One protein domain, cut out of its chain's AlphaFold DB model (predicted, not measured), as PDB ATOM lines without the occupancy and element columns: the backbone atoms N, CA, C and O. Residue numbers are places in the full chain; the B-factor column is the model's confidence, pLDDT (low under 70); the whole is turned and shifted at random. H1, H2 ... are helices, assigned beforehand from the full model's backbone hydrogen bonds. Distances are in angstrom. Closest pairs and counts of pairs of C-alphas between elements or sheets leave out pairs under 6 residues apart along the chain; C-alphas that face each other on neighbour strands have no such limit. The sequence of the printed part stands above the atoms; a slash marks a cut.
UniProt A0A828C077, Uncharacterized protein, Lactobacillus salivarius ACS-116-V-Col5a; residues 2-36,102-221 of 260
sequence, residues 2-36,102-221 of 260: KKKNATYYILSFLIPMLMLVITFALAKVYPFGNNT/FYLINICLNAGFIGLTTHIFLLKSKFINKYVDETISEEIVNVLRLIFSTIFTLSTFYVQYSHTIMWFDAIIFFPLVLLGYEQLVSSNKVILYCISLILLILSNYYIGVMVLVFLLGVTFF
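What this domain is: This is residues 2 to 36 and 102 to 221 of the 260 residues of an uncharacterized protein of Lactobacillus salivarius ACS-116-V-Col5a (UniProt A0A828C077). Long helices make an up-and-down bundle around H2, which runs through the middle: H1 and H4 pack on one side of it, and H6 and H7 follow one another along its other side. H8 and H9 fold back in turn beyond H6 and H7, while the short H3 follows the end of H2 and the short H5 is near H2. The printed part has 155 residues, with nine named helices in the order H1 to H9 and no named strand; the class is all helix. It is compact, with a radius of gyration of the C-alphas of 16.6 A and spans of 52 by 39 by 26 A.

How they stand to each other: Start with H1, residues 2 to 26, which touches the hub H2, residues 102 to 124, closest at the C-alphas of Phe 13 and Gly 112, 4.0 A apart; they run opposite ways at a shallow tilt of 33 degrees, only just short of steep. H3, residues 126 to 129, and H2 only just touch, only at the corner, with 3 pairs of C-alphas within 8 A, the closest Leu 122 and Ile 128 at 6.9 A. H4, residues 138 to 153, touches H2 at a steep tilt of 39 degrees, closest at C-alphas 115 and 149, 5.1 A. H5, residues 156 to 161, touches no helix but is near H2. H6, residues 165 to 171, touches H2, closest at C-alphas 110 and 168, 6.2 A. H7, residues 174 to 187, touches H2 with residues 175 to 179 alone, closest at C-alphas 118 and 175, 5.2 A. H7 forms a helical hairpin with H8, residues 191 to 203, closest at C-alphas 180 and 193, 3.8 A. H8 forms another with H9, residues 205 to 221, closest at C-alphas 201 and 208, 4.5 A. In H2, H4, H5, H7, H8 and H9 every O i to N i+4 pair is within hydrogen-bond range; H1 has 17 of 21, H6 has 2 of 3, and H3 is too short for such a pair.

Where its parts are: Find C-alpha 2 at (13.333, -62.467, 2.650); from there H1 runs 36.6 A, with a kink of 29 degrees near residue 15. H2 begins at C-alpha 102, (28.371, -34.210, -9.047), and spans 32.3 A. H4 spans 22.4 A, and H9 spans 24.2 A, ending at C-alpha 221, (-11.974, -40.799, -12.448).

The domain as a whole: The C-alphas of Asn 34 and Asn 188 are the two farthest apart, 52.9 A. Residues 37 to 101 are not printed; C-alphas 36 and 102 are 11.5 A apart across the cut. Of the links printed whole, none is long. Mean pLDDT of the printed part is 93.1; look at residues 2 to 4 for the values under 70.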
ATOM      1  N   LYS A   2      12.779 -63.834   2.433       50.22
ATOM      2  CA  LYS A   2      13.333 -62.467   2.650       50.22
ATOM      3  C   LYS A   2      14.632 -62.132   1.878       50.22
ATOM      4  O   LYS A   2      14.755 -61.015   1.392       50.22
ATOM      5  N   LYS A   3      15.569 -63.083   1.718       59.44
ATOM      6  CA  LYS A   3      16.836 -62.866   0.976       59.44
ATOM      7  C   LYS A   3      16.646 -62.630  -0.533       59.44
ATOM      8  O   LYS A   3      17.350 -61.795  -1.083       59.44
ATOM      9  N   LYS A   4      15.688 -63.306  -1.186       63.44
ATOM     10  CA  LYS A   4      15.422 -63.132  -2.631       63.44
ATOM     11  C   LYS A   4      14.819 -61.757  -2.946       63.44
ATOM     12  O   LYS A   4      15.114 -61.182  -3.977       63.44
ATOM     13  N   ASN A   5      14.040 -61.167  -2.042       75.38
ATOM     14  CA  ASN A   5      13.491 -59.825  -2.288       75.38
ATOM     15  C   ASN A   5      14.569 -58.737  -2.162       75.38
ATOM     16  O   ASN A   5      14.524 -57.743  -2.878       75.38
ATOM     17  N   ALA A   6      15.570 -58.946  -1.298       86.75
ATOM     18  CA  ALA A   6      16.700 -58.030  -1.159       86.75
ATOM     19  C   ALA A   6      17.505 -57.891  -2.461       86.75
ATOM     20  O   ALA A   6      17.910 -56.783  -2.808       86.75
ATOM     21  N   THR A   7      17.683 -58.984  -3.212       93.38
ATOM     22  CA  THR A   7      18.396 -58.938  -4.494       93.38
ATOM     23  C   THR A   7      17.639 -58.113  -5.529       93.38
ATOM     24  O   THR A   7      18.255 -57.287  -6.189       93.38
ATOM     25  N   TYR A   8      16.313 -58.253  -5.633       94.62
ATOM     26  CA  TYR A   8      15.525 -57.453  -6.581       94.62
ATOM     27  C   TYR A   8      15.507 -55.961  -6.241       94.62
ATOM     28  O   TYR A   8      15.588 -55.148  -7.157       94.62
ATOM     29  N   TYR A   9      15.505 -55.583  -4.956       95.81
ATOM     30  CA  TYR A   9      15.670 -54.176  -4.572       95.81
ATOM     31  C   TYR A   9      17.016 -53.615  -5.044       95.81
ATOM     32  O   TYR A   9      17.053 -52.571  -5.692       95.81
ATOM     33  N   ILE A  10      18.113 -54.332  -4.788       96.88
ATOM     34  CA  ILE A  10      19.454 -53.912  -5.220       96.88
ATOM     35  C   ILE A  10      19.524 -53.813  -6.748       96.88
ATOM     36  O   ILE A  10      20.010 -52.819  -7.278       96.88
ATOM     37  N   LEU A  11      18.989 -54.805  -7.464       97.38
ATOM     38  CA  LEU A  11      18.971 -54.805  -8.927       97.38
ATOM     39  C   LEU A  11      18.123 -53.663  -9.497       97.38
ATOM     40  O   LEU A  11      18.552 -53.025 -10.453       97.38
ATOM     41  N   SER A  12      16.967 -53.359  -8.900       97.62
ATOM     42  CA  SER A  12      16.101 -52.260  -9.357       97.62
ATOM     43  C   SER A  12      16.751 -50.883  -9.232       97.62
ATOM     44  O   SER A  12      16.427 -49.985 -10.002       97.62
ATOM     45  N   PHE A  13      17.705 -50.740  -8.309       98.19
ATOM     46  CA  PHE A  13      18.545 -49.555  -8.196       98.19
ATOM     47  C   PHE A  13      19.726 -49.596  -9.179       98.19
ATOM     48  O   PHE A  13      19.965 -48.647  -9.924       98.19
ATOM     49  N   LEU A  14      20.476 -50.703  -9.194       98.25
ATOM     50  CA  LEU A  14      21.735 -50.791  -9.932       98.25
ATOM     51  C   LEU A  14      21.549 -50.833 -11.448       98.25
ATOM     52  O   LEU A  14      22.343 -50.222 -12.150       98.25
ATOM     53  N   ILE A  15      20.537 -51.532 -11.967       98.12
ATOM     54  CA  ILE A  15      20.353 -51.701 -13.417       98.12
ATOM     55  C   ILE A  15      20.185 -50.352 -14.137       98.12
ATOM     56  O   ILE A  15      21.019 -50.057 -14.995       98.12
ATOM     57  N   PRO A  16      19.194 -49.497 -13.807       97.75
ATOM     58  CA  PRO A  16      19.037 -48.224 -14.507       97.75
ATOM     59  C   PRO A  16      20.231 -47.284 -14.293       97.75
ATOM     60  O   PRO A  16      20.657 -46.609 -15.229       97.75
ATOM     61  N   MET A  17      20.818 -47.285 -13.090       97.88
ATOM     62  CA  MET A  17      22.013 -46.498 -12.785       97.88
ATOM     63  C   MET A  17      23.202 -46.910 -13.667       97.88
ATOM     64  O   MET A  17      23.837 -46.059 -14.287       97.88
ATOM     65  N   LEU A  18      23.502 -48.209 -13.750       97.81
ATOM     66  CA  LEU A  18      24.619 -48.729 -14.540       97.81
ATOM     67  C   LEU A  18      24.399 -48.531 -16.036       97.81
ATOM     68  O   LEU A  18      25.354 -48.207 -16.736       97.81
ATOM     69  N   MET A  19      23.162 -48.668 -16.523       97.62
ATOM     70  CA  MET A  19      22.844 -48.371 -17.922       97.62
ATOM     71  C   MET A  19      23.214 -46.926 -18.275       97.62
ATOM     72  O   MET A  19      23.916 -46.720 -19.261       97.62
ATOM     73  N   LEU A  20      22.852 -45.945 -17.439       96.62
ATOM     74  CA  LEU A  20      23.245 -44.548 -17.661       96.62
ATOM     75  C   LEU A  20      24.755 -44.328 -17.551       96.62
ATOM     76  O   LEU A  20      25.320 -43.624 -18.384       96.62
ATOM     77  N   VAL A  21      25.427 -44.944 -16.571       97.06
ATOM     78  CA  VAL A  21      26.894 -44.857 -16.447       97.06
ATOM     79  C   VAL A  21      27.579 -45.385 -17.709       97.06
ATOM     80  O   VAL A  21      28.474 -44.725 -18.234       97.06
ATOM     81  N   ILE A  22      27.133 -46.530 -18.232       97.00
ATOM     82  CA  ILE A  22      27.651 -47.109 -19.478       97.00
ATOM     83  C   ILE A  22      27.373 -46.167 -20.652       97.00
ATOM     84  O   ILE A  22      28.281 -45.896 -21.437       97.00
ATOM     85  N   THR A  23      26.163 -45.611 -20.762       95.50
ATOM     86  CA  THR A  23      25.828 -44.640 -21.814       95.50
ATOM     87  C   THR A  23      26.726 -43.403 -21.754       95.50
ATOM     88  O   THR A  23      27.261 -42.990 -22.781       95.50
ATOM     89  N   PHE A  24      26.963 -42.839 -20.567       95.56
ATOM     90  CA  PHE A  24      27.861 -41.695 -20.396       95.56
ATOM     91  C   PHE A  24      29.324 -42.039 -20.693       95.56
ATOM     92  O   PHE A  24      30.027 -41.224 -21.295       95.56
ATOM     93  N   ALA A  25      29.775 -43.244 -20.334       96.56
ATOM     94  CA  ALA A  25      31.114 -43.723 -20.659       96.56
ATOM     95  C   ALA A  25      31.312 -43.871 -22.177       96.56
ATOM     96  O   ALA A  25      32.292 -43.363 -22.722       96.56
ATOM     97  N   LEU A  26      30.344 -44.477 -22.876       96.75
ATOM     98  CA  LEU A  26      30.345 -44.591 -24.339       96.75
ATOM     99  C   LEU A  26      30.299 -43.215 -25.024       96.75
ATOM    100  O   LEU A  26      30.988 -42.991 -26.016       96.75
ATOM    101  N   ALA A  27      29.549 -42.269 -24.454       94.94
ATOM    102  CA  ALA A  27      29.480 -40.883 -24.913       94.94
ATOM    103  C   ALA A  27      30.699 -40.028 -24.506       94.94
ATOM    104  O   ALA A  27      30.727 -38.829 -24.800       94.94
ATOM    105  N   LYS A  28      31.712 -40.617 -23.847       95.75
ATOM    106  CA  LYS A  28      32.945 -39.950 -23.391       95.75
ATOM    107  C   LYS A  28      32.681 -38.723 -22.513       95.75
ATOM    108  O   LYS A  28      33.388 -37.717 -22.612       95.75
ATOM    109  N   VAL A  29      31.651 -38.789 -21.673       95.12
ATOM    110  CA  VAL A  29      31.316 -37.731 -20.715       95.12
ATOM    111  C   VAL A  29      32.223 -37.829 -19.491       95.12
ATOM    112  O   VAL A  29      32.475 -38.922 -18.990       95.12
ATOM    113  N   TYR A  30      32.713 -36.689 -19.004       92.31
ATOM    114  CA  TYR A  30      33.540 -36.576 -17.804       92.31
ATOM    115  C   TYR A  30      32.914 -37.349 -16.628       92.31
ATOM    116  O   TYR A  30      31.764 -37.071 -16.291       92.31
ATOM    117  N   PRO A  31      33.632 -38.305 -16.002       92.06
ATOM    118  CA  PRO A  31      35.091 -38.464 -16.007       92.06
ATOM    119  C   PRO A  31      35.669 -39.383 -17.098       92.06
ATOM    120  O   PRO A  31      36.886 -39.495 -17.203       92.06
ATOM    121  N   PHE A  32      34.840 -40.034 -17.913       94.31
ATOM    122  CA  PHE A  32      35.272 -41.025 -18.910       94.31
ATOM    123  C   PHE A  32      35.824 -40.410 -20.206       94.31
ATOM    124  O   PHE A  32      36.360 -41.116 -21.058       94.31
ATOM    125  N   GLY A  33      35.692 -39.095 -20.372       92.31
ATOM    126  CA  GLY A  33      36.258 -38.352 -21.489       92.31
ATOM    127  C   GLY A  33      36.085 -36.844 -21.332       92.31
ATOM    128  O   GLY A  33      35.893 -36.344 -20.223       92.31
ATOM    129  N   ASN A  34      36.163 -36.126 -22.453       91.94
ATOM    130  CA  ASN A  34      36.203 -34.659 -22.478       91.94
ATOM    131  C   ASN A  34      34.822 -33.999 -22.652       91.94
ATOM    132  O   ASN A  34      34.725 -32.776 -22.573       91.94
ATOM    133  N   ASN A  35      33.761 -34.777 -22.893       91.94
ATOM    134  CA  ASN A  35      32.403 -34.246 -23.031       91.94
ATOM    135  C   ASN A  35      31.792 -33.950 -21.651       91.94
ATOM    136  O   ASN A  35      32.250 -34.465 -20.633       91.94
ATOM    137  N   THR A  36      30.729 -33.148 -21.596       88.25
ATOM    138  CA  THR A  36      30.045 -32.800 -20.340       88.25
ATOM    139  C   THR A  36      28.556 -33.124 -20.403       88.25
ATOM    140  O   THR A  36      27.913 -32.878 -21.420       88.25
ATOM    141  N   PHE A 102      29.526 -34.121  -9.938       94.38
ATOM    142  CA  PHE A 102      28.371 -34.210  -9.047       94.38
ATOM    143  C   PHE A 102      27.063 -34.338  -9.839       94.38
ATOM    144  O   PHE A 102      26.265 -35.217  -9.529       94.38
ATOM    145  N   TYR A 103      26.855 -33.531 -10.885       93.56
ATOM    146  CA  TYR A 103      25.639 -33.621 -11.696       93.56
ATOM    147  C   TYR A 103      25.488 -34.972 -12.389       93.56
ATOM    148  O   TYR A 103      24.400 -35.539 -12.359       93.56
ATOM    149  N   LEU A 104      26.566 -35.522 -12.958       94.50
ATOM    150  CA  LEU A 104      26.520 -36.866 -13.536       94.50
ATOM    151  C   LEU A 104      26.139 -37.910 -12.480       94.50
ATOM    152  O   LEU A 104      25.254 -38.730 -12.717       94.50
ATOM    153  N   ILE A 105      26.777 -37.861 -11.307       94.88
ATOM    154  CA  ILE A 105      26.475 -38.776 -10.197       94.88
ATOM    155  C   ILE A 105      25.013 -38.636  -9.778       94.88
ATOM    156  O   ILE A 105      24.332 -39.645  -9.621       94.88
ATOM    157  N   ASN A 106      24.515 -37.409  -9.643       95.00
ATOM    158  CA  ASN A 106      23.140 -37.138  -9.254       95.00
ATOM    159  C   ASN A 106      22.145 -37.679 -10.308       95.00
ATOM    160  O   ASN A 106      21.209 -38.387  -9.944       95.00
ATOM    161  N   ILE A 107      22.404 -37.512 -11.615       95.69
ATOM    162  CA  ILE A 107      21.587 -38.126 -12.683       95.69
ATOM    163  C   ILE A 107      21.564 -39.656 -12.548       95.69
ATOM    164  O   ILE A 107      20.515 -40.280 -12.683       95.69
ATOM    165  N   CYS A 108      22.696 -40.294 -12.272       96.62
ATOM    166  CA  CYS A 108      22.732 -41.749 -12.123       96.62
ATOM    167  C   CYS A 108      22.019 -42.218 -10.840       96.62
ATOM    168  O   CYS A 108      21.277 -43.202 -10.869       96.62
ATOM    169  N   LEU A 109      22.201 -41.502  -9.725       96.69
ATOM    170  CA  LEU A 109      21.555 -41.806  -8.445       96.69
ATOM    171  C   LEU A 109      20.038 -41.641  -8.520       96.69
ATOM    172  O   LEU A 109      19.315 -42.521  -8.052       96.69
ATOM    173  N   ASN A 110      19.556 -40.562  -9.141       96.81
ATOM    174  CA  ASN A 110      18.130 -40.327  -9.348       96.81
ATOM    175  C   ASN A 110      17.481 -41.478 -10.114       96.81
ATOM    176  O   ASN A 110      16.455 -41.998  -9.679       96.81
ATOM    177  N   ALA A 111      18.123 -41.955 -11.182       97.56
ATOM    178  CA  ALA A 111      17.640 -43.115 -11.917       97.56
ATOM    179  C   ALA A 111      17.567 -44.355 -11.010       97.56
ATOM    180  O   ALA A 111      16.537 -45.021 -10.945       97.56
ATOM    181  N   GLY A 112      18.620 -44.635 -10.238       98.00
ATOM    182  CA  GLY A 112      18.609 -45.755  -9.297       98.00
ATOM    183  C   GLY A 112      17.475 -45.669  -8.268       98.00
ATOM    184  O   GLY A 112      16.750 -46.641  -8.050       98.00
ATOM    185  N   PHE A 113      17.272 -44.503  -7.650       98.00
ATOM    186  CA  PHE A 113      16.222 -44.313  -6.649       98.00
ATOM    187  C   PHE A 113      14.807 -44.365  -7.244       98.00
ATOM    188  O   PHE A 113      13.912 -44.942  -6.622       98.00
ATOM    189  N   ILE A 114      14.595 -43.829  -8.448       98.19
ATOM    190  CA  ILE A 114      13.316 -43.948  -9.167       98.19
ATOM    191  C   ILE A 114      13.038 -45.416  -9.515       98.19
ATOM    192  O   ILE A 114      11.924 -45.897  -9.293       98.19
ATOM    193  N   GLY A 115      14.049 -46.160  -9.971       98.25
ATOM    194  CA  GLY A 115      13.934 -47.595 -10.239       98.25
ATOM    195  C   GLY A 115      13.546 -48.383  -8.992       98.25
ATOM    196  O   GLY A 115      12.574 -49.144  -9.005       98.25
ATOM    197  N   LEU A 116      14.225 -48.117  -7.875       98.38
ATOM    198  CA  LEU A 116      13.942 -48.749  -6.588       98.38
ATOM    199  C   LEU A 116      12.524 -48.456  -6.087       98.38
ATOM    200  O   LEU A 116      11.791 -49.371  -5.705       98.38
ATOM    201  N   THR A 117      12.121 -47.188  -6.067       98.38
ATOM    202  CA  THR A 117      10.801 -46.780  -5.564       98.38
ATOM    203  C   THR A 117       9.672 -47.291  -6.455       98.38
ATOM    204  O   THR A 117       8.659 -47.768  -5.938       98.38
ATOM    205  N   THR A 118       9.874 -47.305  -7.775       98.44
ATOM    206  CA  THR A 118       8.937 -47.906  -8.734       98.44
ATOM    207  C   THR A 118       8.819 -49.410  -8.519       98.44
ATOM    208  O   THR A 118       7.711 -49.937  -8.455       98.44
ATOM    209  N   HIS A 119       9.936 -50.115  -8.320       98.00
ATOM    210  CA  HIS A 119       9.909 -51.540  -7.999       98.00
ATOM    211  C   HIS A 119       9.168 -51.817  -6.680       98.00
ATOM    212  O   HIS A 119       8.344 -52.729  -6.617       98.00
ATOM    213  N   ILE A 120       9.391 -51.001  -5.641       97.69
ATOM    214  CA  ILE A 120       8.662 -51.094  -4.364       97.69
ATOM    215  C   ILE A 120       7.154 -50.904  -4.571       97.69
ATOM    216  O   ILE A 120       6.368 -51.651  -3.983       97.69
ATOM    217  N   PHE A 121       6.748 -49.934  -5.393       97.75
ATOM    218  CA  PHE A 121       5.345 -49.721  -5.753       97.75
ATOM    219  C   PHE A 121       4.752 -50.956  -6.443       97.75
ATOM    220  O   PHE A 121       3.754 -51.494  -5.961       97.75
ATOM    221  N   LEU A 122       5.403 -51.469  -7.492       96.62
ATOM    222  CA  LEU A 122       4.946 -52.651  -8.236       96.62
ATOM    223  C   LEU A 122       4.892 -53.919  -7.369       96.62
ATOM    224  O   LEU A 122       4.025 -54.767  -7.555       96.62
ATOM    225  N   LEU A 123       5.812 -54.055  -6.413       95.06
ATOM    226  CA  LEU A 123       5.844 -55.187  -5.491       95.06
ATOM    227  C   LEU A 123       4.711 -55.120  -4.459       95.06
ATOM    228  O   LEU A 123       4.136 -56.150  -4.117       95.06
ATOM    229  N   LYS A 124       4.403 -53.929  -3.928       94.44
ATOM    230  CA  LYS A 124       3.496 -53.758  -2.777       94.44
ATOM    231  C   LYS A 124       2.078 -53.316  -3.137       94.44
ATOM    232  O   LYS A 124       1.214 -53.369  -2.260       94.44
ATOM    233  N   SER A 125       1.834 -52.876  -4.368       93.50
ATOM    234  CA  SER A 125       0.502 -52.486  -4.833       93.50
ATOM    235  C   SER A 125      -0.429 -53.700  -4.845       93.50
ATOM    236  O   SER A 125      -0.224 -54.663  -5.584       93.50
ATOM    237  N   LYS A 126      -1.479 -53.659  -4.022       88.62
ATOM    238  CA  LYS A 126      -2.540 -54.674  -4.022       88.62
ATOM    239  C   LYS A 126      -3.369 -54.577  -5.293       88.62
ATOM    240  O   LYS A 126      -3.810 -55.602  -5.801       88.62
ATOM    241  N   PHE A 127      -3.578 -53.360  -5.794       86.12
ATOM    242  CA  PHE A 127      -4.310 -53.123  -7.027       86.12
ATOM    243  C   PHE A 127      -3.648 -53.828  -8.212       86.12
ATOM    244  O   PHE A 127      -4.323 -54.581  -8.904       86.12
ATOM    245  N   ILE A 128      -2.336 -53.650  -8.400       88.62
ATOM    246  CA  ILE A 128      -1.594 -54.296  -9.493       88.62
ATOM    247  C   ILE A 128      -1.546 -55.810  -9.286       88.62
ATOM    248  O   ILE A 128      -1.888 -56.570 -10.188       88.62
ATOM    249  N   ASN A 129      -1.182 -56.249  -8.079       89.56
ATOM    250  CA  ASN A 129      -0.984 -57.670  -7.798       89.56
ATOM    251  C   ASN A 129      -2.272 -58.498  -7.866       89.56
ATOM    252  O   ASN A 129      -2.198 -59.702  -8.066       89.56
ATOM    253  N   LYS A 130      -3.448 -57.873  -7.750       86.06
ATOM    254  CA  LYS A 130      -4.737 -58.554  -7.918       86.06
ATOM    255  C   LYS A 130      -4.950 -59.102  -9.337       86.06
ATOM    256  O   LYS A 130      -5.708 -60.050  -9.502       86.06
ATOM    257  N   TYR A 131      -4.344 -58.484 -10.348       85.38
ATOM    258  CA  TYR A 131      -4.497 -58.882 -11.753       85.38
ATOM    259  C   TYR A 131      -3.347 -59.760 -12.256       85.38
ATOM    260  O   TYR A 131      -3.294 -60.073 -13.443       85.38
ATOM    261  N   VAL A 132      -2.414 -60.126 -11.377       88.00
ATOM    262  CA  VAL A 132      -1.337 -61.056 -11.712       88.00
ATOM    263  C   VAL A 132      -1.904 -62.470 -11.666       88.00
ATOM    264  O   VAL A 132      -2.542 -62.848 -10.689       88.00
ATOM    265  N   ASP A 133      -1.681 -63.227 -12.735       85.31
ATOM    266  CA  ASP A 133      -2.104 -64.621 -12.838       85.31
ATOM    267  C   ASP A 133      -1.365 -65.488 -11.802       85.31
ATOM    268  O   ASP A 133      -0.132 -65.505 -11.758       85.31
ATOM    269  N   GLU A 134      -2.127 -66.201 -10.969       84.69
ATOM    270  CA  GLU A 134      -1.612 -67.060  -9.895       84.69
ATOM    271  C   GLU A 134      -0.847 -68.286 -10.425       84.69
ATOM    272  O   GLU A 134      -0.076 -68.899  -9.685       84.69
ATOM    273  N   THR A 135      -1.020 -68.643 -11.703       87.38
ATOM    274  CA  THR A 135      -0.289 -69.750 -12.344       87.38
ATOM    275  C   THR A 135       1.164 -69.401 -12.675       87.38
ATOM    276  O   THR A 135       1.991 -70.297 -12.872       87.38
ATOM    277  N   ILE A 136       1.509 -68.110 -12.716       89.62
ATOM    278  CA  ILE A 136       2.859 -67.636 -13.028       89.62
ATOM    279  C   ILE A 136       3.730 -67.714 -11.774       89.62
ATOM    280  O   ILE A 136       3.343 -67.297 -10.684       89.62
ATOM    281  N   SER A 137       4.964 -68.198 -11.927       90.12
ATOM    282  CA  SER A 137       5.898 -68.253 -10.806       90.12
ATOM    283  C   SER A 137       6.259 -66.851 -10.293       90.12
ATOM    284  O   SER A 137       6.548 -65.931 -11.060       90.12
ATOM    285  N   GLU A 138       6.331 -66.698  -8.968       88.00
ATOM    286  CA  GLU A 138       6.753 -65.451  -8.304       88.00
ATOM    287  C   GLU A 138       8.106 -64.924  -8.811       88.00
ATOM    288  O   GLU A 138       8.359 -63.721  -8.827       88.00
ATOM    289  N   GLU A 139       8.999 -65.814  -9.244       90.00
ATOM    290  CA  GLU A 139      10.296 -65.429  -9.797       90.00
ATOM    291  C   GLU A 139      10.144 -64.667 -11.120       90.00
ATOM    292  O   GLU A 139      10.721 -63.588 -11.274       90.00
ATOM    293  N   ILE A 140       9.290 -65.157 -12.025       91.88
ATOM    294  CA  ILE A 140       8.978 -64.484 -13.292       91.88
ATOM    295  C   ILE A 140       8.303 -63.136 -13.020       91.88
ATOM    296  O   ILE A 140       8.700 -62.124 -13.597       91.88
ATOM    297  N   VAL A 141       7.343 -63.086 -12.092       92.75
ATOM    298  CA  VAL A 141       6.656 -61.834 -11.732       92.75
ATOM    299  C   VAL A 141       7.651 -60.791 -11.207       92.75
ATOM    300  O   VAL A 141       7.592 -59.627 -11.601       92.75
ATOM    301  N   ASN A 142       8.607 -61.184 -10.362       92.69
ATOM    302  CA  ASN A 142       9.619 -60.256  -9.848       92.69
ATOM    303  C   ASN A 142      10.582 -59.755 -10.934       92.69
ATOM    304  O   ASN A 142      10.953 -58.578 -10.913       92.69
ATOM    305  N   VAL A 143      10.929 -60.596 -11.913       94.69
ATOM    306  CA  VAL A 143      11.685 -60.166 -13.100       94.69
ATOM    307  C   VAL A 143      10.875 -59.167 -13.933       94.69
ATOM    308  O   VAL A 143      11.408 -58.131 -14.321       94.69
ATOM    309  N   LEU A 144       9.576 -59.398 -14.139       95.00
ATOM    310  CA  LEU A 144       8.710 -58.443 -14.841       95.00
ATOM    311  C   LEU A 144       8.627 -57.101 -14.103       95.00
ATOM    312  O   LEU A 144       8.785 -56.050 -14.723       95.00
ATOM    313  N   ARG A 145       8.463 -57.112 -12.772       95.75
ATOM    314  CA  ARG A 145       8.492 -55.887 -11.949       95.75
ATOM    315  C   ARG A 145       9.811 -55.127 -12.124       95.75
ATOM    316  O   ARG A 145       9.803 -53.901 -12.204       95.75
ATOM    317  N   LEU A 146      10.938 -55.838 -12.189       97.12
ATOM    318  CA  LEU A 146      12.256 -55.251 -12.430       97.12
ATOM    319  C   LEU A 146      12.339 -54.597 -13.820       97.12
ATOM    320  O   LEU A 146      12.756 -53.440 -13.928       97.12
ATOM    321  N   ILE A 147      11.868 -55.289 -14.860       97.44
ATOM    322  CA  ILE A 147      11.820 -54.771 -16.234       97.44
ATOM    323  C   ILE A 147      10.960 -53.503 -16.299       97.44
ATOM    324  O   ILE A 147      11.441 -52.466 -16.753       97.44
ATOM    325  N   PHE A 148       9.731 -53.533 -15.775       97.38
ATOM    326  CA  PHE A 148       8.847 -52.364 -15.780       97.38
ATOM    327  C   PHE A 148       9.413 -51.189 -14.980       97.38
ATOM    328  O   PHE A 148       9.329 -50.049 -15.435       97.38
ATOM    329  N   SER A 149      10.046 -51.448 -13.829       97.94
ATOM    330  CA  SER A 149      10.712 -50.390 -13.058       97.94
ATOM    331  C   SER A 149      11.860 -49.737 -13.836       97.94
ATOM    332  O   SER A 149      12.014 -48.515 -13.801       97.94
ATOM    333  N   THR A 150      12.611 -50.531 -14.603       97.88
ATOM    334  CA  THR A 150      13.718 -50.044 -15.434       97.88
ATOM    335  C   THR A 150      13.196 -49.228 -16.615       97.88
ATOM    336  O   THR A 150      13.698 -48.135 -16.858       97.88
ATOM    337  N   ILE A 151      12.152 -49.704 -17.303       97.62
ATOM    338  CA  ILE A 151      11.530 -48.999 -18.436       97.62
ATOM    339  C   ILE A 151      10.932 -47.661 -17.993       97.62
ATOM    340  O   ILE A 151      11.108 -46.659 -18.678       97.62
ATOM    341  N   PHE A 152      10.244 -47.625 -16.847       97.19
ATOM    342  CA  PHE A 152       9.700 -46.378 -16.307       97.19
ATOM    343  C   PHE A 152      10.816 -45.365 -16.019       97.19
ATOM    344  O   PHE A 152      10.742 -44.208 -16.436       97.19
ATOM    345  N   THR A 153      11.878 -45.833 -15.362       97.06
ATOM    346  CA  THR A 153      13.036 -45.013 -14.999       97.06
ATOM    347  C   THR A 153      13.775 -44.485 -16.219       97.06
ATOM    348  O   THR A 153      14.084 -43.308 -16.268       97.06
ATOM    349  N   LEU A 154      14.049 -45.332 -17.212       96.69
ATOM    350  CA  LEU A 154      14.780 -44.968 -18.430       96.69
ATOM    351  C   LEU A 154      13.848 -44.555 -19.572       96.69
ATOM    352  O   LEU A 154      14.204 -44.646 -20.746       96.69
ATOM    353  N   SER A 155      12.641 -44.106 -19.236       96.81
ATOM    354  CA  SER A 155      11.708 -43.566 -20.215       96.81
ATOM    355  C   SER A 155      12.315 -42.357 -20.931       96.81
ATOM    356  O   SER A 155      13.186 -41.660 -20.404       96.81
ATOM    357  N   THR A 156      11.819 -42.056 -22.135       94.75
ATOM    358  CA  THR A 156      12.255 -40.878 -22.904       94.75
ATOM    359  C   THR A 156      12.141 -39.592 -22.089       94.75
ATOM    360  O   THR A 156      12.982 -38.709 -22.220       94.75
ATOM    361  N   PHE A 157      11.143 -39.510 -21.205       93.81
ATOM    362  CA  PHE A 157      10.990 -38.399 -20.277       93.81
ATOM    363  C   PHE A 157      12.226 -38.234 -19.377       93.81
ATOM    364  O   PHE A 157      12.782 -37.142 -19.312       93.81
ATOM    365  N   TYR A 158      12.706 -39.306 -18.744       95.31
ATOM    366  CA  TYR A 158      13.900 -39.230 -17.903       95.31
ATOM    367  C   TYR A 158      15.141 -38.837 -18.699       95.31
ATOM    368  O   TYR A 158      15.861 -37.918 -18.322       95.31
ATOM    369  N   VAL A 159      15.387 -39.513 -19.823       92.81
ATOM    370  CA  VAL A 159      16.606 -39.296 -20.613       92.81
ATOM    371  C   VAL A 159      16.660 -37.864 -21.145       92.81
ATOM    372  O   VAL A 159      17.668 -37.182 -20.953       92.81
ATOM    373  N   GLN A 160      15.562 -37.385 -21.735       91.94
ATOM    374  CA  GLN A 160      15.501 -36.057 -22.342       91.94
ATOM    375  C   GLN A 160      15.620 -34.944 -21.301       91.94
ATOM    376  O   GLN A 160      16.337 -33.971 -21.529       91.94
ATOM    377  N   TYR A 161      14.951 -35.088 -20.157       92.38
ATOM    378  CA  TYR A 161      14.921 -34.063 -19.115       92.38
ATOM    379  C   TYR A 161      15.969 -34.283 -18.018       92.38
ATOM    380  O   TYR A 161      16.022 -33.505 -17.081       92.38
ATOM    381  N   SER A 162      16.864 -35.266 -18.117       91.06
ATOM    382  CA  SER A 162      17.881 -35.542 -17.081       91.06
ATOM    383  C   SER A 162      18.747 -34.327 -16.690       91.06
ATOM    384  O   SER A 162      19.251 -34.256 -15.571       91.06
ATOM    385  N   HIS A 163      18.868 -33.333 -17.573       88.81
ATOM    386  CA  HIS A 163      19.530 -32.054 -17.305       88.81
ATOM    387  C   HIS A 163      18.727 -31.105 -16.382       88.81
ATOM    388  O   HIS A 163      19.305 -30.196 -15.790       88.81
ATOM    389  N   THR A 164      17.418 -31.313 -16.197       91.94
ATOM    390  CA  THR A 164      16.550 -30.634 -15.213       91.94
ATOM    391  C   THR A 164      16.458 -31.438 -13.916       91.94
ATOM    392  O   THR A 164      15.397 -31.916 -13.509       91.94
ATOM    393  N   ILE A 165      17.607 -31.608 -13.267       89.62
ATOM    394  CA  ILE A 165      17.817 -32.590 -12.194       89.62
ATOM    395  C   ILE A 165      16.903 -32.417 -10.973       89.62
ATOM    396  O   ILE A 165      16.399 -33.392 -10.426       89.62
ATOM    397  N   MET A 166      16.605 -31.166 -10.625       91.00
ATOM    398  CA  MET A 166      15.698 -30.757  -9.546       91.00
ATOM    399  C   MET A 166      14.311 -31.415  -9.607       91.00
ATOM    400  O   MET A 166      13.674 -31.618  -8.577       91.00
ATOM    401  N   TRP A 167      13.816 -31.741 -10.807       93.56
ATOM    402  CA  TRP A 167      12.528 -32.412 -10.959       93.56
ATOM    403  C   TRP A 167      12.633 -33.890 -10.591       93.56
ATOM    404  O   TRP A 167      11.733 -34.434  -9.952       93.56
ATOM    405  N   PHE A 168      13.741 -34.539 -10.950       93.94
ATOM    406  CA  PHE A 168      13.933 -35.971 -10.737       93.94
ATOM    407  C   PHE A 168      14.148 -36.329  -9.271       93.94
ATOM    408  O   PHE A 168      13.642 -37.359  -8.827       93.94
ATOM    409  N   ASP A 169      14.740 -35.415  -8.507       91.88
ATOM    410  CA  ASP A 169      14.830 -35.510  -7.051       91.88
ATOM    411  C   ASP A 169      13.451 -35.667  -6.377       91.88
ATOM    412  O   ASP A 169      13.299 -36.382  -5.383       91.88
ATOM    413  N   ALA A 170      12.419 -35.009  -6.918       95.00
ATOM    414  CA  ALA A 170      11.044 -35.148  -6.439       95.00
ATOM    415  C   ALA A 170      10.354 -36.402  -7.002       95.00
ATOM    416  O   ALA A 170       9.597 -37.067  -6.292       95.00
ATOM    417  N   ILE A 171      10.642 -36.769  -8.256       96.44
ATOM    418  CA  ILE A 171      10.052 -37.945  -8.920       96.44
ATOM    419  C   ILE A 171      10.441 -39.257  -8.231       96.44
ATOM    420  O   ILE A 171       9.642 -40.191  -8.258       96.44
ATOM    421  N   ILE A 172      11.578 -39.321  -7.525       97.00
ATOM    422  CA  ILE A 172      11.906 -40.453  -6.636       97.00
ATOM    423  C   ILE A 172      10.728 -40.801  -5.716       97.00
ATOM    424  O   ILE A 172      10.415 -41.969  -5.503       97.00
ATOM    425  N   PHE A 173      10.052 -39.798  -5.159       97.69
ATOM    426  CA  PHE A 173       8.986 -40.023  -4.188       97.69
ATOM    427  C   PHE A 173       7.642 -40.357  -4.839       97.69
ATOM    428  O   PHE A 173       6.759 -40.888  -4.164       97.69
ATOM    429  N   PHE A 174       7.476 -40.109  -6.142       97.69
ATOM    430  CA  PHE A 174       6.198 -40.269  -6.833       97.69
ATOM    431  C   PHE A 174       5.617 -41.694  -6.736       97.69
ATOM    432  O   PHE A 174       4.468 -41.821  -6.303       97.69
ATOM    433  N   PRO A 175       6.367 -42.785  -7.005       97.81
ATOM    434  CA  PRO A 175       5.833 -44.140  -6.840       97.81
ATOM    435  C   PRO A 175       5.406 -44.458  -5.397       97.81
ATOM    436  O   PRO A 175       4.446 -45.197  -5.173       97.81
ATOM    437  N   LEU A 176       6.087 -43.876  -4.401       98.25
ATOM    438  CA  LEU A 176       5.731 -44.037  -2.991       98.25
ATOM    439  C   LEU A 176       4.461 -43.262  -2.628       98.25
ATOM    440  O   LEU A 176       3.655 -43.780  -1.854       98.25
ATOM    441  N   VAL A 177       4.251 -42.081  -3.219       98.25
ATOM    442  CA  VAL A 177       2.998 -41.322  -3.088       98.25
ATOM    443  C   VAL A 177       1.831 -42.129  -3.648       98.25
ATOM    444  O   VAL A 177       0.810 -42.246  -2.974       98.25
ATOM    445  N   LEU A 178       1.988 -42.754  -4.821       97.12
ATOM    446  CA  LEU A 178       0.953 -43.625  -5.395       97.12
ATOM    447  C   LEU A 178       0.661 -44.835  -4.504       97.12
ATOM    448  O   LEU A 178      -0.503 -45.144  -4.246       97.12
ATOM    449  N   LEU A 179       1.706 -45.486  -3.985       97.44
ATOM    450  CA  LEU A 179       1.549 -46.603  -3.055       97.44
ATOM    451  C   LEU A 179       0.833 -46.171  -1.767       97.44
ATOM    452  O   LEU A 179      -0.043 -46.877  -1.267       97.44
ATOM    453  N   GLY A 180       1.208 -45.016  -1.218       95.25
ATOM    454  CA  GLY A 180       0.583 -44.431  -0.039       95.25
ATOM    455  C   GLY A 180      -0.878 -44.075  -0.290       95.25
ATOM    456  O   GLY A 180      -1.729 -44.393   0.535       95.25
ATOM    457  N   TYR A 181      -1.181 -43.481  -1.442       92.19
ATOM    458  CA  TYR A 181      -2.538 -43.140  -1.855       92.19
ATOM    459  C   TYR A 181      -3.415 -44.396  -2.002       92.19
ATOM    460  O   TYR A 181      -4.538 -44.441  -1.501       92.19
ATOM    461  N   GLU A 182      -2.891 -45.473  -2.591       90.44
ATOM    462  CA  GLU A 182      -3.597 -46.758  -2.646       90.44
ATOM    463  C   GLU A 182      -3.872 -47.321  -1.239       90.44
ATOM    464  O   GLU A 182      -4.968 -47.809  -0.951       90.44
ATOM    465  N   GLN A 183      -2.891 -47.251  -0.334       87.69
ATOM    466  CA  GLN A 183      -3.035 -47.724   1.046       87.69
ATOM    467  C   GLN A 183      -4.019 -46.882   1.864       87.69
ATOM    468  O   GLN A 183      -4.748 -47.442   2.694       87.69
ATOM    469  N   LEU A 184      -4.059 -45.575   1.607       87.12
ATOM    470  CA  LEU A 184      -5.025 -44.641   2.165       87.12
ATOM    471  C   LEU A 184      -6.445 -45.067   1.774       87.12
ATOM    472  O   LEU A 184      -7.274 -45.292   2.650       87.12
ATOM    473  N   VAL A 185      -6.694 -45.275   0.478       83.62
ATOM    474  CA  VAL A 185      -8.025 -45.632  -0.040       83.62
ATOM    475  C   VAL A 185      -8.450 -47.046   0.370       83.62
ATOM    476  O   VAL A 185      -9.599 -47.262   0.745       83.62
ATOM    477  N   SER A 186      -7.545 -48.026   0.308       80.12
ATOM    478  CA  SER A 186      -7.892 -49.443   0.508       80.12
ATOM    479  C   SER A 186      -7.846 -49.919   1.960       80.12
ATOM    480  O   SER A 186      -8.499 -50.901   2.306       80.12
ATOM    481  N   SER A 187      -7.027 -49.287   2.803       79.50
ATOM    482  CA  SER A 187      -6.745 -49.776   4.161       79.50
ATOM    483  C   SER A 187      -6.675 -48.683   5.223       79.50
ATOM    484  O   SER A 187      -6.259 -48.967   6.343       79.50
ATOM    485  N   ASN A 188      -7.065 -47.450   4.880       79.25
ATOM    486  CA  ASN A 188      -7.052 -46.283   5.762       79.25
ATOM    487  C   ASN A 188      -5.680 -45.998   6.411       79.25
ATOM    488  O   ASN A 188      -5.584 -45.464   7.515       79.25
ATOM    489  N   LYS A 189      -4.588 -46.386   5.736       81.88
ATOM    490  CA  LYS A 189      -3.216 -46.153   6.205       81.88
ATOM    491  C   LYS A 189      -2.680 -44.856   5.610       81.88
ATOM    492  O   LYS A 189      -2.343 -44.802   4.434       81.88
ATOM    493  N   VAL A 190      -2.562 -43.832   6.451       91.81
ATOM    494  CA  VAL A 190      -2.200 -42.459   6.047       91.81
ATOM    495  C   VAL A 190      -0.691 -42.190   5.991       91.81
ATOM    496  O   VAL A 190      -0.241 -41.344   5.227       91.81
ATOM    497  N   ILE A 191       0.110 -42.907   6.786       95.56
ATOM    498  CA  ILE A 191       1.498 -42.513   7.092       95.56
ATOM    499  C   ILE A 191       2.382 -42.469   5.839       95.56
ATOM    500  O   ILE A 191       3.070 -41.476   5.609       95.56
ATOM    501  N   LEU A 192       2.351 -43.522   5.014       96.06
ATOM    502  CA  LEU A 192       3.176 -43.590   3.804       96.06
ATOM    503  C   LEU A 192       2.823 -42.465   2.829       96.06
ATOM    504  O   LEU A 192       3.726 -41.847   2.271       96.06
ATOM    505  N   TYR A 193       1.528 -42.186   2.658       95.12
ATOM    506  CA  TYR A 193       1.047 -41.101   1.808       95.12
ATOM    507  C   TYR A 193       1.564 -39.745   2.293       95.12
ATOM    508  O   TYR A 193       2.229 -39.044   1.537       95.12
ATOM    509  N   CYS A 194       1.338 -39.408   3.566       96.62
ATOM    510  CA  CYS A 194       1.736 -38.112   4.112       96.62
ATOM    511  C   CYS A 194       3.253 -37.897   4.038       96.62
ATOM    512  O   CYS A 194       3.694 -36.855   3.567       96.62
ATOM    513  N   ILE A 195       4.056 -38.883   4.458       97.75
ATOM    514  CA  ILE A 195       5.520 -38.746   4.471       97.75
ATOM    515  C   ILE A 195       6.068 -38.607   3.050       97.75
ATOM    516  O   ILE A 195       6.847 -37.695   2.784       97.75
ATOM    517  N   SER A 196       5.661 -39.485   2.129       97.69
ATOM    518  CA  SER A 196       6.154 -39.427   0.747       97.69
ATOM    519  C   SER A 196       5.725 -38.144   0.037       97.69
ATOM    520  O   SER A 196       6.531 -37.566  -0.685       97.69
ATOM    521  N   LEU A 197       4.507 -37.652   0.287       97.31
ATOM    522  CA  LEU A 197       4.017 -36.406  -0.296       97.31
ATOM    523  C   LEU A 197       4.761 -35.182   0.255       97.31
ATOM    524  O   LEU A 197       5.133 -34.305  -0.519       97.31
ATOM    525  N   ILE A 198       5.012 -35.136   1.568       96.75
ATOM    526  CA  ILE A 198       5.804 -34.065   2.189       96.75
ATOM    527  C   ILE A 198       7.209 -34.042   1.589       96.75
ATOM    528  O   ILE A 198       7.662 -32.984   1.163       96.75
ATOM    529  N   LEU A 199       7.877 -35.196   1.501       96.06
ATOM    530  CA  LEU A 199       9.211 -35.285   0.902       96.06
ATOM    531  C   LEU A 199       9.206 -34.857  -0.569       96.06
ATOM    532  O   LEU A 199      10.095 -34.125  -0.987       96.06
ATOM    533  N   LEU A 200       8.179 -35.236  -1.333       96.62
ATOM    534  CA  LEU A 200       8.032 -34.835  -2.730       96.62
ATOM    535  C   LEU A 200       7.895 -33.310  -2.879       96.62
ATOM    536  O   LEU A 200       8.599 -32.710  -3.689       96.62
ATOM    537  N   ILE A 201       7.026 -32.681  -2.080       95.94
ATOM    538  CA  ILE A 201       6.801 -31.226  -2.105       95.94
ATOM    539  C   ILE A 201       8.041 -30.466  -1.622       95.94
ATOM    540  O   ILE A 201       8.379 -29.435  -2.200       95.94
ATOM    541  N   LEU A 202       8.724 -30.970  -0.589       94.19
ATOM    542  CA  LEU A 202       9.961 -30.371  -0.084       94.19
ATOM    543  C   LEU A 202      11.097 -30.464  -1.102       94.19
ATOM    544  O   LEU A 202      11.830 -29.495  -1.258       94.19
ATOM    545  N   SER A 203      11.226 -31.591  -1.810       93.94
ATOM    546  CA  SER A 203      12.215 -31.728  -2.882       93.94
ATOM    547  C   SER A 203      11.946 -30.751  -4.019       93.94
ATOM    548  O   SER A 203      12.879 -30.127  -4.519       93.94
ATOM    549  N   ASN A 204      10.683 -30.632  -4.445       95.31
ATOM    550  CA  ASN A 204      10.292 -29.674  -5.468       95.31
ATOM    551  C   ASN A 204       8.778 -29.402  -5.437       95.31
ATOM    552  O   ASN A 204       7.965 -30.246  -5.829       95.31
ATOM    553  N   TYR A 205       8.384 -28.188  -5.042       93.94
ATOM    554  CA  TYR A 205       6.966 -27.838  -4.922       93.94
ATOM    555  C   TYR A 205       6.228 -27.835  -6.270       93.94
ATOM    556  O   TYR A 205       5.029 -28.100  -6.300       93.94
ATOM    557  N   TYR A 206       6.914 -27.561  -7.385       94.44
ATOM    558  CA  TYR A 206       6.298 -27.541  -8.716       94.44
ATOM    559  C   TYR A 206       5.869 -28.949  -9.134       94.44
ATOM    560  O   TYR A 206       4.707 -29.163  -9.478       94.44
ATOM    561  N   ILE A 207       6.767 -29.935  -9.015       95.56
ATOM    562  CA  ILE A 207       6.416 -31.350  -9.218       95.56
ATOM    563  C   ILE A 207       5.381 -31.798  -8.178       95.56
ATOM    564  O   ILE A 207       4.449 -32.521  -8.524       95.56
ATOM    565  N   GLY A 208       5.470 -31.296  -6.942       96.19
ATOM    566  CA  GLY A 208       4.444 -31.448  -5.906       96.19
ATOM    567  C   GLY A 208       3.039 -31.101  -6.375       96.19
ATOM    568  O   GLY A 208       2.131 -31.932  -6.294       96.19
ATOM    569  N   VAL A 209       2.867 -29.900  -6.922       96.56
ATOM    570  CA  VAL A 209       1.583 -29.448  -7.462       96.56
ATOM    571  C   VAL A 209       1.134 -30.335  -8.626       96.56
ATOM    572  O   VAL A 209      -0.024 -30.748  -8.649       96.56
ATOM    573  N   MET A 210       2.035 -30.707  -9.543       96.81
ATOM    574  CA  MET A 210       1.695 -31.592 -10.668       96.81
ATOM    575  C   MET A 210       1.189 -32.963 -10.202       96.81
ATOM    576  O   MET A 210       0.199 -33.475 -10.727       96.81
ATOM    577  N   VAL A 211       1.815 -33.542  -9.175       97.19
ATOM    578  CA  VAL A 211       1.388 -34.820  -8.590       97.19
ATOM    579  C   VAL A 211       0.039 -34.686  -7.883       97.19
ATOM    580  O   VAL A 211      -0.804 -35.569  -8.022       97.19
ATOM    581  N   LEU A 212      -0.216 -33.582  -7.177       96.81
ATOM    582  CA  LEU A 212      -1.522 -33.328  -6.560       96.81
ATOM    583  C   LEU A 212      -2.638 -33.211  -7.605       96.81
ATOM    584  O   LEU A 212      -3.704 -33.800  -7.423       96.81
ATOM    585  N   VAL A 213      -2.388 -32.511  -8.716       97.25
ATOM    586  CA  VAL A 213      -3.335 -32.422  -9.841       97.25
ATOM    587  C   VAL A 213      -3.584 -33.804 -10.450       97.25
ATOM    588  O   VAL A 213      -4.735 -34.168 -10.694       97.25
ATOM    589  N   PHE A 214      -2.533 -34.607 -10.636       95.94
ATOM    590  CA  PHE A 214      -2.660 -35.991 -11.094       95.94
ATOM    591  C   PHE A 214      -3.530 -36.834 -10.147       95.94
ATOM    592  O   PHE A 214      -4.468 -37.493 -10.596       95.94
ATOM    593  N   LEU A 215      -3.265 -36.785  -8.837       94.00
ATOM    594  CA  LEU A 215      -4.044 -37.514  -7.833       94.00
ATOM    595  C   LEU A 215      -5.505 -37.069  -7.829       94.00
ATOM    596  O   LEU A 215      -6.394 -37.914  -7.798       94.00
ATOM    597  N   LEU A 216      -5.760 -35.765  -7.932       93.50
ATOM    598  CA  LEU A 216      -7.105 -35.217  -8.057       93.50
ATOM    599  C   LEU A 216      -7.815 -35.792  -9.294       93.50
ATOM    600  O   LEU A 216      -8.920 -36.317  -9.165       93.50
ATOM    601  N   GLY A 217      -7.167 -35.809 -10.460       91.75
ATOM    602  CA  GLY A 217      -7.719 -36.430 -11.669       91.75
ATOM    603  C   GLY A 217      -8.043 -37.917 -11.486       91.75
ATOM    604  O   GLY A 217      -9.139 -38.363 -11.831       91.75
ATOM    605  N   VAL A 218      -7.132 -38.674 -10.866       88.88
ATOM    606  CA  VAL A 218      -7.344 -40.091 -10.534       88.88
ATOM    607  C   VAL A 218      -8.535 -40.257  -9.585       88.88
ATOM    608  O   VAL A 218      -9.397 -41.098  -9.839       88.88
ATOM    609  N   THR A 219      -8.644 -39.442  -8.529       86.44
ATOM    610  CA  THR A 219      -9.773 -39.500  -7.583       86.44
ATOM    611  C   THR A 219     -11.109 -39.273  -8.293       86.44
ATOM    612  O   THR A 219     -12.036 -40.067  -8.124       86.44
ATOM    613  N   PHE A 220     -11.193 -38.255  -9.157       87.88
ATOM    614  CA  PHE A 220     -12.395 -37.953  -9.930       87.88
ATOM    615  C   PHE A 220     -12.755 -39.086 -10.882       87.88
ATOM    616  O   PHE A 220     -13.919 -39.484 -10.944       87.88
ATOM    617  N   PHE A 221     -11.766 -39.650 -11.576       86.19
ATOM    618  CA  PHE A 221     -11.974 -40.799 -12.448       86.19
ATOM    619  C   PHE A 221     -12.575 -41.992 -11.686       86.19
ATOM    620  O   PHE A 221     -13.582 -42.555 -12.122       86.19
TER     621      PHE A 221